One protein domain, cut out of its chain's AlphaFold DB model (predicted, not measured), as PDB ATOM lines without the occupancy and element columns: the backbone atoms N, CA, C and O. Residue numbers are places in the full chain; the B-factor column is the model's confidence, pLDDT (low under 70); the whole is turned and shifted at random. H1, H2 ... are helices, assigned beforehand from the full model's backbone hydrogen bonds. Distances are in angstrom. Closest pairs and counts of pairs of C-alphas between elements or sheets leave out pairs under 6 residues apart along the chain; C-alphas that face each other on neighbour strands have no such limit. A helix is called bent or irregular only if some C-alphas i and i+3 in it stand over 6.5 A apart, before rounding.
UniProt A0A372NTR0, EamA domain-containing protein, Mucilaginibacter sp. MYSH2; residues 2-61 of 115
ATOM      1  N   HIS A   2     171.330 145.505 146.558       46.47
ATOM      2  CA  HIS A   2     172.367 145.556 145.526       46.47
ATOM      3  C   HIS A   2     172.048 146.702 144.568       46.47
ATOM      4  O   HIS A   2     171.137 146.607 143.750       46.47
ATOM      5  N   THR A   3     172.777 147.805 144.704       54.97
ATOM      6  CA  THR A   3     172.844 148.841 143.684       54.97
ATOM      7  C   THR A   3     173.402 148.177 142.436       54.97
ATOM      8  O   THR A   3     174.550 147.754 142.429       54.97
ATOM      9  N   VAL A   4     172.598 148.009 141.389       60.06
ATOM     10  CA  VAL A   4     173.139 147.756 140.050       60.06
ATOM     11  C   VAL A   4     173.930 149.020 139.726       60.06
ATOM     12  O   VAL A   4     173.312 150.075 139.570       60.06
ATOM     13  N   PRO A   5     175.275 149.015 139.741       71.38
ATOM     14  CA  PRO A   5     175.993 150.237 139.470       71.38
ATOM     15  C   PRO A   5     175.681 150.611 138.020       71.38
ATOM     16  O   PRO A   5     175.801 149.780 137.122       71.38
ATOM     17  N   LEU A   6     175.262 151.859 137.816       68.81
ATOM     18  CA  LEU A   6     174.900 152.494 136.540       68.81
ATOM     19  C   LEU A   6     175.787 152.056 135.355       68.81
ATOM     20  O   LEU A   6     175.315 151.924 134.231       68.81
ATOM     21  N   LYS A   7     177.057 151.731 135.636       76.88
ATOM     22  CA  LYS A   7     178.015 151.112 134.712       76.88
ATOM     23  C   LYS A   7     177.471 149.898 133.941       76.88
ATOM     24  O   LYS A   7     177.767 149.800 132.760       76.88
ATOM     25  N   TYR A   8     176.683 149.000 134.541       83.38
ATOM     26  CA  TYR A   8     176.181 147.808 133.837       83.38
ATOM     27  C   TYR A   8     175.008 148.124 132.910       83.38
ATOM     28  O   TYR A   8     174.901 147.523 131.846       83.38
ATOM     29  N   LEU A   9     174.169 149.095 133.278       83.19
ATOM     30  CA  LEU A   9     173.098 149.584 132.413       83.19
ATOM     31  C   LEU A   9     173.688 150.268 131.172       83.19
ATOM     32  O   LEU A   9     173.270 149.985 130.052       83.19
ATOM     33  N   VAL A  10     174.706 151.112 131.371       83.50
ATOM     34  CA  VAL A  10     175.402 151.806 130.276       83.50
ATOM     35  C   VAL A  10     176.149 150.813 129.382       83.50
ATOM     36  O   VAL A  10     176.043 150.893 128.161       83.50
ATOM     37  N   LEU A  11     176.855 149.839 129.971       87.62
ATOM     38  CA  LEU A  11     177.566 148.804 129.214       87.62
ATOM     39  C   LEU A  11     176.600 147.926 128.402       87.62
ATOM     40  O   LEU A  11     176.868 147.630 127.239       87.62
ATOM     41  N   GLY A  12     175.465 147.541 128.994       88.50
ATOM     42  CA  GLY A  12     174.428 146.762 128.320       88.50
ATOM     43  C   GLY A  12     173.772 147.525 127.168       88.50
ATOM     44  O   GLY A  12     173.614 146.969 126.083       88.50
ATOM     45  N   GLY A  13     173.461 148.811 127.367       86.38
ATOM     46  CA  GLY A  13     172.945 149.683 126.307       86.38
ATOM     47  C   GLY A  13     173.927 149.832 125.142       86.38
ATOM     48  O   GLY A  13     173.531 149.682 123.987       86.38
ATOM     49  N   LEU A  14     175.217 150.032 125.434       87.12
ATOM     50  CA  LEU A  14     176.264 150.091 124.410       87.12
ATOM     51  C   LEU A  14     176.345 148.786 123.608       87.12
ATOM     52  O   LEU A  14     176.377 148.822 122.379       87.12
ATOM     53  N   MET A  15     176.337 147.637 124.289       88.94
ATOM     54  CA  MET A  15     176.346 146.329 123.631       88.94
ATOM     55  C   MET A  15     175.129 146.134 122.721       88.94
ATOM     56  O   MET A  15     175.292 145.715 121.577       88.94
ATOM     57  N   ALA A  16     173.925 146.483 123.181       89.94
ATOM     58  CA  ALA A  16     172.709 146.355 122.380       89.94
ATOM     59  C   ALA A  16     172.754 147.215 121.104       89.94
ATOM     60  O   ALA A  16     172.395 146.734 120.030       89.94
ATOM     61  N   ILE A  17     173.247 148.456 121.202       87.38
ATOM     62  CA  ILE A  17     173.379 149.367 120.053       87.38
ATOM     63  C   ILE A  17     174.386 148.818 119.035       87.38
ATOM     64  O   ILE A  17     174.095 148.791 117.838       87.38
ATOM     65  N   LEU A  18     175.545 148.331 119.494       87.88
ATOM     66  CA  LEU A  18     176.568 147.759 118.614       87.88
ATOM     67  C   LEU A  18     176.073 146.499 117.894       87.88
ATOM     68  O   LEU A  18     176.349 146.330 116.710       87.88
ATOM     69  N   VAL A  19     175.318 145.638 118.582       89.94
ATOM     70  CA  VAL A  19     174.763 144.411 117.990       89.94
ATOM     71  C   VAL A  19     173.654 144.725 116.985       89.94
ATOM     72  O   VAL A  19     173.642 144.152 115.898       89.94
ATOM     73  N   PHE A  20     172.730 145.626 117.326       88.25
ATOM     74  CA  PHE A  20     171.560 145.911 116.494       88.25
ATOM     75  C   PHE A  20     171.897 146.761 115.260       88.25
ATOM     76  O   PHE A  20     171.364 146.518 114.179       88.25
ATOM     77  N   TRP A  21     172.781 147.753 115.406       83.25
ATOM     78  CA  TRP A  21     173.073 148.736 114.355       83.25
ATOM     79  C   TRP A  21     174.408 148.480 113.621       83.25
ATOM     80  O   TRP A  21     174.535 148.853 112.455       83.25
ATOM     81  N   ASN A  22     175.370 147.795 114.260       83.75
ATOM     82  CA  ASN A  22     176.624 147.263 113.691       83.75
ATOM     83  C   ASN A  22     177.287 148.170 112.621       83.75
ATOM     84  O   ASN A  22     177.588 149.332 112.892       83.75
ATOM     85  N   VAL A  23     177.503 147.662 111.399       76.00
ATOM     86  CA  VAL A  23     178.217 148.348 110.305       76.00
ATOM     87  C   VAL A  23     177.471 149.590 109.812       76.00
ATOM     88  O   VAL A  23     178.103 150.545 109.364       76.00
ATOM     89  N   ARG A  24     176.139 149.641 109.966       79.06
ATOM     90  CA  ARG A  24     175.338 150.782 109.497       79.06
ATOM     91  C   ARG A  24     175.645 152.074 110.242       79.06
ATOM     92  O   ARG A  24     175.443 153.137 109.671       79.06
ATOM     93  N   ILE A  25     176.172 151.993 111.467       77.94
ATOM     94  CA  ILE A  25     176.644 153.174 112.203       77.94
ATOM     95  C   ILE A  25     177.728 153.899 111.411       77.94
ATOM     96  O   ILE A  25     177.683 155.115 111.308       77.94
ATOM     97  N   PHE A  26     178.690 153.175 110.834       76.69
ATOM     98  CA  PHE A  26     179.813 153.799 110.135       76.69
ATOM     99  C   PHE A  26     179.427 154.343 108.757       76.69
ATOM    100  O   PHE A  26     180.023 155.313 108.302       76.69
ATOM    101  N   GLU A  27     178.419 153.755 108.110       78.19
ATOM    102  CA  GLU A  27     177.929 154.205 106.803       78.19
ATOM    103  C   GLU A  27     177.087 155.483 106.896       78.19
ATOM    104  O   GLU A  27     177.112 156.302 105.980       78.19
ATOM    105  N   SER A  28     176.341 155.664 107.991       71.94
ATOM    106  CA  SER A  28     175.431 156.801 108.165       71.94
ATOM    107  C   SER A  28     175.997 157.948 109.002       71.94
ATOM    108  O   SER A  28     175.296 158.933 109.194       71.94
ATOM    109  N   LEU A  29     177.203 157.814 109.569       75.00
ATOM    110  CA  LEU A  29     177.769 158.807 110.483       75.00
ATOM    111  C   LEU A  29     178.616 159.833 109.728       75.00
ATOM    112  O   LEU A  29     179.784 159.590 109.413       75.00
ATOM    113  N   SER A  30     178.076 161.031 109.520       78.44
ATOM    114  CA  SER A  30     178.902 162.173 109.127       78.44
ATOM    115  C   SER A  30     179.749 162.647 110.325       78.44
ATOM    116  O   SER A  30     179.280 162.932 111.426       78.44
ATOM    117  N   TRP A  31     181.066 162.747 110.133       74.69
ATOM    118  CA  TRP A  31     182.006 162.875 111.260       74.69
ATOM    119  C   TRP A  31     181.949 164.217 112.019       74.69
ATOM    120  O   TRP A  31     182.527 164.354 113.093       74.69
ATOM    121  N   ARG A  32     181.299 165.250 111.467       78.81
ATOM    122  CA  ARG A  32     181.262 166.596 112.077       78.81
ATOM    123  C   ARG A  32     179.928 166.928 112.735       78.81
ATOM    124  O   ARG A  32     179.933 167.509 113.815       78.81
ATOM    125  N   LEU A  33     178.805 166.609 112.096       82.94
ATOM    126  CA  LEU A  33     177.497 167.077 112.552       82.94
ATOM    127  C   LEU A  33     176.906 166.118 113.591       82.94
ATOM    128  O   LEU A  33     176.607 166.540 114.707       82.94
ATOM    129  N   GLU A  34     176.829 164.827 113.278       81.44
ATOM    130  CA  GLU A  34     176.275 163.799 114.164       81.44
ATOM    131  C   GLU A  34     177.133 163.599 115.411       81.44
ATOM    132  O   GLU A  34     176.589 163.344 116.479       81.44
ATOM    133  N   LEU A  35     178.454 163.771 115.319       83.94
ATOM    134  CA  LEU A  35     179.328 163.709 116.492       83.94
ATOM    135  C   LEU A  35     179.118 164.906 117.429       83.94
ATOM    136  O   LEU A  35     178.988 164.710 118.634       83.94
ATOM    137  N   CYS A  36     179.013 166.134 116.905       87.88
ATOM    138  CA  CYS A  36     178.730 167.310 117.734       87.88
ATOM    139  C   CYS A  36     177.332 167.250 118.365       87.88
ATOM    140  O   CYS A  36     177.195 167.432 119.575       87.88
ATOM    141  N   PHE A  37     176.293 166.971 117.569       88.06
ATOM    142  CA  PHE A  37     174.921 166.880 118.077       88.06
ATOM    143  C   PHE A  37     174.713 165.646 118.955       88.06
ATOM    144  O   PHE A  37     174.069 165.751 119.994       88.06
ATOM    145  N   GLY A  38     175.294 164.503 118.598       88.19
ATOM    146  CA  GLY A  38     175.237 163.277 119.389       88.19
ATOM    147  C   GLY A  38     175.923 163.431 120.743       88.19
ATOM    148  O   GLY A  38     175.364 163.021 121.758       88.19
ATOM    149  N   LEU A  39     177.081 164.100 120.793       88.62
ATOM    150  CA  LEU A  39     177.746 164.419 122.057       88.62
ATOM    151  C   LEU A  39     176.907 165.392 122.895       88.62
ATOM    152  O   LEU A  39     176.746 165.182 124.096       88.62
ATOM    153  N   PHE A  40     176.346 166.430 122.269       91.56
ATOM    154  CA  PHE A  40     175.506 167.412 122.952       91.56
ATOM    155  C   PHE A  40     174.236 166.777 123.537       91.56
ATOM    156  O   PHE A  40     173.971 166.917 124.730       91.56
ATOM    157  N   VAL A  41     173.487 166.020 122.731       89.19
ATOM    158  CA  VAL A  41     172.264 165.317 123.155       89.19
ATOM    159  C   VAL A  41     172.587 164.215 124.165       89.19
ATOM    160  O   VAL A  41     171.864 164.060 125.145       89.19
ATOM    161  N   GLY A  42     173.691 163.486 123.999       90.00
ATOM    162  CA  GLY A  42     174.141 162.496 124.976       90.00
ATOM    163  C   GLY A  42     174.446 163.137 126.332       90.00
ATOM    164  O   GLY A  42     173.902 162.723 127.359       90.00
ATOM    165  N   LEU A  43     175.246 164.203 126.352       91.00
ATOM    166  CA  LEU A  43     175.594 164.902 127.588       91.00
ATOM    167  C   LEU A  43     174.367 165.519 128.261       91.00
ATOM    168  O   LEU A  43     174.103 165.212 129.422       91.00
ATOM    169  N   PHE A  44     173.609 166.354 127.551       90.00
ATOM    170  CA  PHE A  44     172.509 167.119 128.143       90.00
ATOM    171  C   PHE A  44     171.206 166.332 128.276       90.00
ATOM    172  O   PHE A  44     170.447 166.592 129.203       90.00
ATOM    173  N   GLY A  45     170.940 165.380 127.384       87.25
ATOM    174  CA  GLY A  45     169.705 164.598 127.373       87.25
ATOM    175  C   GLY A  45     169.783 163.301 128.174       87.25
ATOM    176  O   GLY A  45     168.780 162.899 128.752       87.25
ATOM    177  N   THR A  46     170.952 162.649 128.251       86.12
ATOM    178  CA  THR A  46     171.057 161.323 128.897       86.12
ATOM    179  C   THR A  46     171.909 161.288 130.162       86.12
ATOM    180  O   THR A  46     171.545 160.596 131.106       86.12
ATOM    181  N   ILE A  47     173.025 162.022 130.226       87.25
ATOM    182  CA  ILE A  47     173.979 161.898 131.345       87.25
ATOM    183  C   ILE A  47     173.710 162.942 132.433       87.25
ATOM    184  O   ILE A  47     173.651 162.615 133.621       87.25
ATOM    185  N   LEU A  48     173.549 164.205 132.037       89.62
ATOM    186  CA  LEU A  48     173.425 165.327 132.961       89.62
ATOM    187  C   LEU A  48     172.145 165.271 133.820       89.62
ATOM    188  O   LEU A  48     172.273 165.455 135.034       89.62
ATOM    189  N   PRO A  49     170.941 164.977 133.280       87.50
ATOM    190  CA  PRO A  49     169.720 164.993 134.086       87.50
ATOM    191  C   PRO A  49     169.723 163.935 135.203       87.50
ATOM    192  O   PRO A  49     169.523 164.315 136.360       87.50
ATOM    193  N   PRO A  50     170.055 162.649 134.947       85.62
ATOM    194  CA  PRO A  50     170.150 161.647 136.009       85.62
ATOM    195  C   PRO A  50     171.244 161.951 137.036       85.62
ATOM    196  O   PRO A  50     171.058 161.673 138.221       85.62
ATOM    197  N   LEU A  51     172.374 162.540 136.622       87.06
ATOM    198  CA  LEU A  51     173.441 162.947 137.545       87.06
ATOM    199  C   LEU A  51     172.980 164.055 138.494       87.06
ATOM    200  O   LEU A  51     173.177 163.948 139.708       87.06
ATOM    201  N   LEU A  52     172.370 165.112 137.953       88.50
ATOM    202  CA  LEU A  52     171.841 166.221 138.748       88.50
ATOM    203  C   LEU A  52     170.722 165.741 139.675       88.50
ATOM    204  O   LEU A  52     170.712 166.104 140.852       88.50
ATOM    205  N   PHE A  53     169.842 164.871 139.180       84.88
ATOM    206  CA  PHE A  53     168.789 164.260 139.980       84.88
ATOM    207  C   PHE A  53     169.375 163.406 141.108       84.88
ATOM    208  O   PHE A  53     169.075 163.648 142.272       84.88
ATOM    209  N   SER A  54     170.290 162.479 140.812       84.94
ATOM    210  CA  SER A  54     170.908 161.613 141.824       84.94
ATOM    211  C   SER A  54     171.726 162.385 142.861       84.94
ATOM    212  O   SER A  54     171.855 161.915 143.991       84.94
ATOM    213  N   LYS A  55     172.294 163.542 142.502       86.50
ATOM    214  CA  LYS A  55     173.028 164.406 143.436       86.50
ATOM    215  C   LYS A  55     172.099 165.300 144.261       86.50
ATOM    216  O   LYS A  55     172.384 165.549 145.428       86.50
ATOM    217  N   GLY A  56     171.006 165.784 143.673       83.81
ATOM    218  CA  GLY A  56     170.027 166.644 144.340       83.81
ATOM    219  C   GLY A  56     169.042 165.881 145.231       83.81
ATOM    220  O   GLY A  56     168.641 166.388 146.276       83.81
ATOM    221  N   PHE A  57     168.686 164.649 144.861       84.56
ATOM    222  CA  PHE A  57     167.689 163.832 145.557       84.56
ATOM    223  C   PHE A  57     168.014 163.567 147.041       84.56
ATOM    224  O   PHE A  57     167.117 163.754 147.869       84.56
ATOM    225  N   PRO A  58     169.262 163.226 147.434       82.69
ATOM    226  CA  PRO A  58     169.628 163.048 148.842       82.69
ATOM    227  C   PRO A  58     169.397 164.302 149.697       82.69
ATOM    228  O   PRO A  58     169.028 164.187 150.862       82.69
ATOM    229  N   SER A  59     169.558 165.494 149.116       82.50
ATOM    230  CA  SER A  59     169.413 166.780 149.815       82.50
ATOM    231  C   SER A  59     167.955 167.227 149.993       82.50
ATOM    232  O   SER A  59     167.675 168.104 150.805       82.50
ATOM    233  N   LEU A  60     167.014 166.654 149.234       81.50
ATOM    234  CA  LEU A  60     165.602 167.066 149.212       81.50
ATOM    235  C   LEU A  60     164.728 166.280 150.206       81.50
ATOM    236  O   LEU A  60     163.660 166.758 150.598       81.50
ATOM    237  N   GLY A  61     165.171 165.091 150.626       79.31
ATOM    238  CA  GLY A  61     164.374 164.145 151.410       79.31
ATOM    239  C   GLY A  61     163.276 163.456 150.582       79.31
ATOM    240  O   GLY A  61     162.836 163.960 149.547       79.31
TER     241      GLY A  61
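AT A GLANCE: This is residues 2 to 61 of the 115 residues of the protein "EamA domain-containing protein" of Mucilaginibacter sp. MYSH2 (UniProt A0A372NTR0). An open, flat U of helices: two long helices, H1 and H3, run in opposite directions with an empty gap between them, and the short H2 sits at the closed end where the chain turns from one to the other. H3 is the longer arm of the U; it is bent but runs nearly straight, and its far end reaches past the beginning of H1. The printed part has 60 residues, with three named helices in the order H1, H2, H3 and no named strand, and its class is all helix. It is only just loose, close to extended, with a radius of gyration of the C-alphas of 15.2 A and spans of 47 by 27 by 10 A.

IN THESE COORDINATES: After residues 2 to 5, H1 holds residues 6 to 21 and is 22.6 A long, beginning at C-alpha 6 (174.900, 152.494, 136.540). H2 holds residues 24 to 28. H3, residues 33 to 61, was assigned as one helix by its hydrogen bonds but is bent, with C-alphas 45 and 48 6.8 A apart. Its arm H3a, residues 33 to 45, is 16.9 A long and begins at C-alpha 33 (177.497, 167.077, 112.552). Its arm H3b, residues 48 to 61, is 20.6 A long, ends at C-alpha 61 (164.374, 164.145, 151.410) and is irregular, with C-alphas 55 and 58 6.53 A apart.

HOW THE PARTS SIT: H1 and H2 meet only through their link. H1 is apart from H3a and H3b, and H2 is apart from both arms too. H3a and H3b stand at a shallow tilt of 7 degrees. Every O i to N i+4 pair is within hydrogen-bond range in H1, H2 and H3a; in H3b 7 of 10 are.

THE WHOLE: The farthest C-alphas, those of Glu 27 and Gly 61, are 47.7 A apart. The printed part has no cut, and both links are tight. Mean pLDDT of the printed part is 82.4; residues 2 to 4 and residue 6 are under 70.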